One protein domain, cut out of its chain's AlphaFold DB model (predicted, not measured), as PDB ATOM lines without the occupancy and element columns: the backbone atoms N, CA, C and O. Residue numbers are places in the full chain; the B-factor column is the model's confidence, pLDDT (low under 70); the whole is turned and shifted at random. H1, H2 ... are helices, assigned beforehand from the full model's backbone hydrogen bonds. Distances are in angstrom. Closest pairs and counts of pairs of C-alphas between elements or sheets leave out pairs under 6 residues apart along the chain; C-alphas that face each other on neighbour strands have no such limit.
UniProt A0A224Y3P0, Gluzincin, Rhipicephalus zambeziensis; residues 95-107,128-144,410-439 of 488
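Overview. This is residues 95 to 107, 128 to 144 and 410 to 439 of the 488 residues of the protein "Gluzincin" of Rhipicephalus zambeziensis (UniProt A0A224Y3P0). Four short helices make a compact, crossed cluster in which each touches the other three: H3 and H4 meet near their linked ends in a wide corner, and H1 and H2 both pack on the two sides of that corner. H2, the longest helix, packs with H3 towards one end and H4 at the other, while H1 meets it with its last residues. The printed part has 60 residues with four named helices, H1 to H4 along the chain, and no named strand; the class is all helix. The radius of gyration of the C-alphas is 10.6 A and the spans are 38 by 26 by 21 A.

Arrangement. Start at H2, residues 129 to 142. H3, residues 411 to 419, touches it at Cys 414 and Cys 140, the closest C-alphas, 5.8 A apart, at a steep tilt of 42 degrees, opposite ways. H1, residues 95 to 107, touches H2 with residues 106 to 107 alone, about perpendicular at 79 degrees; the closest C-alphas, of Leu 106 and Val 134, are 5.0 A apart. The packing is mostly crossed, with no touching pair at a shallow tilt. In H1, H2, H3 and H4, residues 426 to 437, each O i to N i+4 pair is within hydrogen-bond range.

Along the chain. Find C-alpha 129 at (54.500, -6.262, 30.907); from there H2 runs 19.9 A to C-alpha 142. H1 begins at C-alpha 95, (35.465, 4.824, 28.107), and runs 18.0 A; H3 spans 12.6 A. H4 spans 15.7 A to C-alpha 437 at (42.135, -5.598, 19.969).

Size, cuts and confidence. Across the cuts, C-alphas 107 and 128 are 15.0 A apart, and C-alphas 144 and 410 are 10.8 A apart. The link from H3 to H4 is short. Of the printed residues of this model, one has a pLDDT under 70, namely residue 144.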
ATOM      1  N   ASP A  95      34.740   5.037  26.854       76.19
ATOM      2  CA  ASP A  95      35.465   4.824  28.107       76.19
ATOM      3  C   ASP A  95      35.039   3.503  28.744       76.19
ATOM      4  O   ASP A  95      35.886   2.702  29.121       76.19
ATOM      5  N   LYS A  96      33.733   3.218  28.819       80.12
ATOM      6  CA  LYS A  96      33.242   1.952  29.391       80.12
ATOM      7  C   LYS A  96      33.758   0.736  28.623       80.12
ATOM      8  O   LYS A  96      34.224  -0.222  29.237       80.12
ATOM      9  N   GLU A  97      33.718   0.783  27.294       83.62
ATOM     10  CA  GLU A  97      34.232  -0.297  26.446       83.62
ATOM     11  C   GLU A  97      35.754  -0.465  26.564       83.62
ATOM     12  O   GLU A  97      36.243  -1.593  26.649       83.62
ATOM     13  N   LEU A  98      36.511   0.634  26.634       86.38
ATOM     14  CA  LEU A  98      37.956   0.600  26.855       86.38
ATOM     15  C   LEU A  98      38.291  -0.059  28.198       86.38
ATOM     16  O   LEU A  98      39.100  -0.985  28.247       86.38
ATOM     17  N   MET A  99      37.630   0.378  29.272       86.00
ATOM     18  CA  MET A  99      37.824  -0.155  30.622       86.00
ATOM     19  C   MET A  99      37.501  -1.649  30.683       86.00
ATOM     20  O   MET A  99      38.292  -2.424  31.216       86.00
ATOM     21  N   LYS A 100      36.392  -2.072  30.066       88.56
ATOM     22  CA  LYS A 100      35.987  -3.480  29.972       88.56
ATOM     23  C   LYS A 100      37.025  -4.334  29.242       88.56
ATOM     24  O   LYS A 100      37.385  -5.406  29.724       88.56
ATOM     25  N   LYS A 101      37.526  -3.866  28.096       90.25
ATOM     26  CA  LYS A 101      38.553  -4.578  27.324       90.25
ATOM     27  C   LYS A 101      39.864  -4.686  28.088       90.25
ATOM     28  O   LYS A 101      40.439  -5.766  28.152       90.25
ATOM     29  N   ILE A 102      40.325  -3.609  28.716       90.88
ATOM     30  CA  ILE A 102      41.555  -3.659  29.514       90.88
ATOM     31  C   ILE A 102      41.378  -4.576  30.721       90.88
ATOM     32  O   ILE A 102      42.237  -5.413  30.968       90.88
ATOM     33  N   LYS A 103      40.247  -4.490  31.421       90.56
ATOM     34  CA  LYS A 103      39.924  -5.395  32.522       90.56
ATOM     35  C   LYS A 103      39.974  -6.858  32.079       90.56
ATOM     36  O   LYS A 103      40.627  -7.652  32.742       90.56
ATOM     37  N   SER A 104      39.419  -7.193  30.908       90.38
ATOM     38  CA  SER A 104      39.552  -8.552  30.368       90.38
ATOM     39  C   SER A 104      41.009  -8.973  30.154       90.38
ATOM     40  O   SER A 104      41.335 -10.098  30.490       90.38
ATOM     41  N   LEU A 105      41.910  -8.093  29.693       89.12
ATOM     42  CA  LEU A 105      43.339  -8.430  29.545       89.12
ATOM     43  C   LEU A 105      44.021  -8.748  30.878       89.12
ATOM     44  O   LEU A 105      44.952  -9.551  30.906       89.12
ATOM     45  N   LEU A 106      43.585  -8.083  31.948       89.44
ATOM     46  CA  LEU A 106      44.152  -8.203  33.291       89.44
ATOM     47  C   LEU A 106      43.552  -9.380  34.073       89.44
ATOM     48  O   LEU A 106      44.206  -9.923  34.954       89.44
ATOM     49  N   GLU A 107      42.319  -9.776  33.751       85.12
ATOM     50  CA  GLU A 107      41.620 -10.914  34.363       85.12
ATOM     51  C   GLU A 107      41.825 -12.223  33.575       85.12
ATOM     52  O   GLU A 107      41.701 -13.312  34.134       85.12
ATOM     53  N   ASP A 128      57.316  -9.833  32.041       79.56
ATOM     54  CA  ASP A 128      56.195  -9.719  31.110       79.56
ATOM     55  C   ASP A 128      55.352  -8.506  31.529       79.56
ATOM     56  O   ASP A 128      54.855  -8.428  32.655       79.56
ATOM     57  N   ILE A 129      55.263  -7.494  30.657       85.69
ATOM     58  CA  ILE A 129      54.500  -6.262  30.907       85.69
ATOM     59  C   ILE A 129      53.073  -6.632  31.332       85.69
ATOM     60  O   ILE A 129      52.474  -5.931  32.151       85.69
ATOM     61  N   LYS A 130      52.558  -7.758  30.809       87.38
ATOM     62  CA  LYS A 130      51.301  -8.359  31.233       87.38
ATOM     63  C   LYS A 130      51.357  -8.809  32.692       87.38
ATOM     64  O   LYS A 130      50.513  -8.365  33.461       87.38
ATOM     65  N   ASP A 131      52.339  -9.605  33.101       89.06
ATOM     66  CA  ASP A 131      52.480 -10.069  34.490       89.06
ATOM     67  C   ASP A 131      52.591  -8.911  35.487       89.06
ATOM     68  O   ASP A 131      51.961  -8.938  36.546       89.06
ATOM     69  N   LEU A 132      53.360  -7.868  35.155       89.88
ATOM     70  CA  LEU A 132      53.476  -6.682  36.004       89.88
ATOM     71  C   LEU A 132      52.138  -5.935  36.108       89.88
ATOM     72  O   LEU A 132      51.742  -5.532  37.204       89.88
ATOM     73  N   ALA A 133      51.428  -5.784  34.989       90.69
ATOM     74  CA  ALA A 133      50.117  -5.147  34.951       90.69
ATOM     75  C   ALA A 133      49.055  -5.944  35.727       90.69
ATOM     76  O   ALA A 133      48.286  -5.352  36.486       90.69
ATOM     77  N   VAL A 134      49.038  -7.272  35.573       91.06
ATOM     78  CA  VAL A 134      48.157  -8.191  36.307       91.06
ATOM     79  C   VAL A 134      48.452  -8.100  37.797       91.06
ATOM     80  O   VAL A 134      47.542  -7.844  38.579       91.06
ATOM     81  N   ARG A 135      49.725  -8.200  38.202       89.94
ATOM     82  CA  ARG A 135      50.125  -8.076  39.609       89.94
ATOM     83  C   ARG A 135      49.679  -6.743  40.201       89.94
ATOM     84  O   ARG A 135      49.080  -6.733  41.271       89.94
ATOM     85  N   PHE A 136      49.916  -5.633  39.501       89.81
ATOM     86  CA  PHE A 136      49.466  -4.315  39.946       89.81
ATOM     87  C   PHE A 136      47.943  -4.263  40.113       89.81
ATOM     88  O   PHE A 136      47.447  -3.791  41.136       89.81
ATOM     89  N   TYR A 137      47.196  -4.753  39.120       90.75
ATOM     90  CA  TYR A 137      45.737  -4.775  39.149       90.75
ATOM     91  C   TYR A 137      45.207  -5.607  40.321       90.75
ATOM     92  O   TYR A 137      44.404  -5.100  41.104       90.75
ATOM     93  N   THR A 138      45.700  -6.837  40.487       89.69
ATOM     94  CA  THR A 138      45.306  -7.749  41.566       89.69
ATOM     95  C   THR A 138      45.627  -7.170  42.942       89.69
ATOM     96  O   THR A 138      44.768  -7.179  43.818       89.69
ATOM     97  N   THR A 139      46.817  -6.591  43.135       88.12
ATOM     98  CA  THR A 139      47.161  -5.916  44.395       88.12
ATOM     99  C   THR A 139      46.263  -4.707  44.644       88.12
ATOM    100  O   THR A 139      45.818  -4.504  45.765       88.12
ATOM    101  N   CYS A 140      45.936  -3.924  43.614       88.12
ATOM    102  CA  CYS A 140      45.070  -2.756  43.756       88.12
ATOM    103  C   CYS A 140      43.639  -3.121  44.180       88.12
ATOM    104  O   CYS A 140      43.075  -2.442  45.032       88.12
ATOM    105  N   ILE A 141      43.049  -4.181  43.614       87.88
ATOM    106  CA  ILE A 141      41.689  -4.615  43.987       87.88
ATOM    107  C   ILE A 141      41.644  -5.295  45.363       87.88
ATOM    108  O   ILE A 141      40.600  -5.293  46.004       87.88
ATOM    109  N   GLN A 142      42.760  -5.894  45.795       82.56
ATOM    110  CA  GLN A 142      42.905  -6.556  47.094       82.56
ATOM    111  C   GLN A 142      43.368  -5.609  48.201       82.56
ATOM    112  O   GLN A 142      43.354  -6.008  49.363       82.56
ATOM    113  N   ALA A 143      43.811  -4.395  47.854       72.12
ATOM    114  CA  ALA A 143      44.267  -3.400  48.810       72.12
ATOM    115  C   ALA A 143      43.120  -3.074  49.769       72.12
ATOM    116  O   ALA A 143      42.168  -2.370  49.422       72.12
ATOM    117  N   ASP A 144      43.211  -3.659  50.962       58.62
ATOM    118  CA  ASP A 144      42.179  -3.586  51.976       58.62
ATOM    119  C   ASP A 144      41.922  -2.121  52.343       58.62
ATOM    120  O   ASP A 144      42.837  -1.306  52.502       58.62
ATOM    121  N   ASN A 410      38.122  -0.304  43.211       82.31
ATOM    122  CA  ASN A 410      37.410  -1.398  42.558       82.31
ATOM    123  C   ASN A 410      38.095  -1.701  41.217       82.31
ATOM    124  O   ASN A 410      38.998  -0.968  40.812       82.31
ATOM    125  N   GLY A 411      37.666  -2.754  40.513       84.44
ATOM    126  CA  GLY A 411      38.291  -3.152  39.245       84.44
ATOM    127  C   GLY A 411      38.439  -1.990  38.254       84.44
ATOM    128  O   GLY A 411      39.535  -1.704  37.776       84.44
ATOM    129  N   ASP A 412      37.376  -1.226  38.022       84.00
ATOM    130  CA  ASP A 412      37.415  -0.112  37.073       84.00
ATOM    131  C   ASP A 412      38.366   0.997  37.552       84.00
ATOM    132  O   ASP A 412      39.197   1.502  36.801       84.00
ATOM    133  N   ASN A 413      38.325   1.352  38.830       84.75
ATOM    134  CA  ASN A 413      39.206   2.363  39.402       84.75
ATOM    135  C   ASN A 413      40.685   1.938  39.394       84.75
ATOM    136  O   ASN A 413      41.562   2.768  39.150       84.75
ATOM    137  N   CYS A 414      40.971   0.650  39.576       87.88
ATOM    138  CA  CYS A 414      42.316   0.092  39.458       87.88
ATOM    139  C   CYS A 414      42.826   0.102  38.014       87.88
ATOM    140  O   CYS A 414      43.984   0.442  37.775       87.88
ATOM    141  N   VAL A 415      41.958  -0.140  37.029       88.81
ATOM    142  CA  VAL A 415      42.310   0.071  35.617       88.81
ATOM    143  C   VAL A 415      42.599   1.554  35.343       88.81
ATOM    144  O   VAL A 415      43.584   1.874  34.678       88.81
ATOM    145  N   ARG A 416      41.830   2.492  35.920       84.81
ATOM    146  CA  ARG A 416      42.109   3.937  35.781       84.81
ATOM    147  C   ARG A 416      43.457   4.338  36.386       84.81
ATOM    148  O   ARG A 416      44.064   5.293  35.915       84.81
ATOM    149  N   LYS A 417      43.963   3.620  37.390       85.56
ATOM    150  CA  LYS A 417      45.320   3.837  37.923       85.56
ATOM    151  C   LYS A 417      46.424   3.368  36.976       85.56
ATOM    152  O   LYS A 417      47.519   3.925  37.001       85.56
ATOM    153  N   LEU A 418      46.141   2.388  36.119       87.12
ATOM    154  CA  LEU A 418      47.076   1.913  35.100       87.12
ATOM    155  C   LEU A 418      47.113   2.830  33.870       87.12
ATOM    156  O   LEU A 418      48.203   3.114  33.379       87.12
ATOM    157  N   ILE A 419      45.951   3.306  33.400       85.88
ATOM    158  CA  ILE A 419      45.807   3.987  32.093       85.88
ATOM    159  C   ILE A 419      45.128   5.363  32.115       85.88
ATOM    160  O   ILE A 419      44.925   5.966  31.065       85.88
ATOM    161  N   GLY A 420      44.720   5.862  33.280       76.19
ATOM    162  CA  GLY A 420      44.082   7.174  33.395       76.19
ATOM    163  C   GLY A 420      45.059   8.326  33.155       76.19
ATOM    164  O   GLY A 420      46.219   8.130  32.810       76.19
ATOM    165  N   ALA A 421      44.622   9.558  33.422       70.19
ATOM    166  CA  ALA A 421      45.433  10.766  33.212       70.19
ATOM    167  C   ALA A 421      46.785  10.787  33.959       70.19
ATOM    168  O   ALA A 421      47.662  11.584  33.637       70.19
ATOM    169  N   HIS A 422      46.940   9.922  34.964       72.19
ATOM    170  CA  HIS A 422      48.174   9.705  35.710       72.19
ATOM    171  C   HIS A 422      48.573   8.220  35.713       72.19
ATOM    172  O   HIS A 422      49.130   7.745  36.700       72.19
ATOM    173  N   GLY A 423      48.233   7.482  34.654       80.81
ATOM    174  CA  GLY A 423      48.415   6.039  34.547       80.81
ATOM    175  C   GLY A 423      49.874   5.608  34.672       80.81
ATOM    176  O   GLY A 423      50.741   6.127  33.973       80.81
ATOM    177  N   LEU A 424      50.152   4.644  35.551       83.62
ATOM    178  CA  LEU A 424      51.518   4.160  35.795       83.62
ATOM    179  C   LEU A 424      52.076   3.308  34.649       83.62
ATOM    180  O   LEU A 424      53.290   3.211  34.486       83.62
ATOM    181  N   MET A 425      51.200   2.681  33.861       88.69
ATOM    182  CA  MET A 425      51.575   1.732  32.812       88.69
ATOM    183  C   MET A 425      50.874   2.036  31.485       88.69
ATOM    184  O   MET A 425      50.675   1.126  30.684       88.69
ATOM    185  N   GLU A 426      50.519   3.301  31.220       86.81
ATOM    186  CA  GLU A 426      49.761   3.707  30.022       86.81
ATOM    187  C   GLU A 426      50.350   3.100  28.741       86.81
ATOM    188  O   GLU A 426      49.637   2.434  27.993       86.81
ATOM    189  N   LYS A 427      51.664   3.246  28.523       86.19
ATOM    190  CA  LYS A 427      52.354   2.702  27.340       86.19
ATOM    191  C   LYS A 427      52.316   1.174  27.281       86.19
ATOM    192  O   LYS A 427      52.027   0.613  26.228       86.19
ATOM    193  N   GLY A 428      52.573   0.507  28.408       87.94
ATOM    194  CA  GLY A 428      52.574  -0.955  28.491       87.94
ATOM    195  C   GLY A 428      51.193  -1.551  28.217       87.94
ATOM    196  O   GLY A 428      51.054  -2.450  27.393       87.94
ATOM    197  N   ILE A 429      50.144  -0.997  28.830       90.06
ATOM    198  CA  ILE A 429      48.763  -1.426  28.579       90.06
ATOM    199  C   ILE A 429      48.320  -1.072  27.162       90.06
ATOM    200  O   ILE A 429      47.636  -1.870  26.528       90.06
ATOM    201  N   THR A 430      48.725   0.087  26.637       88.25
ATOM    202  CA  THR A 430      48.438   0.475  25.249       88.25
ATOM    203  C   THR A 430      49.022  -0.541  24.274       88.25
ATOM    204  O   THR A 430      48.313  -0.994  23.379       88.25
ATOM    205  N   TYR A 431      50.266  -0.976  24.484       87.12
ATOM    206  CA  TYR A 431      50.877  -2.046  23.695       87.12
ATOM    207  C   TYR A 431      50.052  -3.345  23.747       87.12
ATOM    208  O   TYR A 431      49.705  -3.893  22.698       87.12
ATOM    209  N   LEU A 432      49.663  -3.806  24.943       88.25
ATOM    210  CA  LEU A 432      48.841  -5.016  25.110       88.25
ATOM    211  C   LEU A 432      47.461  -4.884  24.442       88.25
ATOM    212  O   LEU A 432      46.989  -5.810  23.774       88.25
ATOM    213  N   TYR A 433      46.826  -3.721  24.591       89.19
ATOM    214  CA  TYR A 433      45.534  -3.407  23.993       89.19
ATOM    215  C   TYR A 433      45.606  -3.418  22.468       89.19
ATOM    216  O   TYR A 433      44.783  -4.061  21.819       89.19
ATOM    217  N   LEU A 434      46.600  -2.740  21.889       86.88
ATOM    218  CA  LEU A 434      46.794  -2.687  20.444       86.88
ATOM    219  C   LEU A 434      47.090  -4.081  19.887       86.88
ATOM    220  O   LEU A 434      46.454  -4.508  18.931       86.88
ATOM    221  N   ARG A 435      47.973  -4.848  20.532       85.56
ATOM    222  CA  ARG A 435      48.285  -6.215  20.098       85.56
ATOM    223  C   ARG A 435      47.056  -7.131  20.076       85.56
ATOM    224  O   ARG A 435      46.965  -7.983  19.198       85.56
ATOM    225  N   THR A 436      46.125  -6.954  21.014       85.31
ATOM    226  CA  THR A 436      44.979  -7.865  21.186       85.31
ATOM    227  C   THR A 436      43.732  -7.416  20.428       85.31
ATOM    228  O   THR A 436      43.041  -8.231  19.821       85.31
ATOM    229  N   PHE A 437      43.410  -6.122  20.464       86.94
ATOM    230  CA  PHE A 437      42.135  -5.598  19.969       86.94
ATOM    231  C   PHE A 437      42.261  -4.748  18.706       86.94
ATOM    232  O   PHE A 437      41.241  -4.477  18.066       86.94
ATOM    233  N   PHE A 438      43.465  -4.301  18.335       84.06
ATOM    234  CA  PHE A 438      43.650  -3.486  17.141       84.06
ATOM    235  C   PHE A 438      43.907  -4.357  15.909       84.06
ATOM    236  O   PHE A 438      44.880  -5.100  15.809       84.06
ATOM    237  N   GLN A 439      43.022  -4.233  14.925       83.06
ATOM    238  CA  GLN A 439      43.138  -4.956  13.666       83.06
ATOM    239  C   GLN A 439      44.059  -4.187  12.713       83.06
ATOM    240  O   GLN A 439      43.664  -3.158  12.166       83.06
TER     241      GLN A 439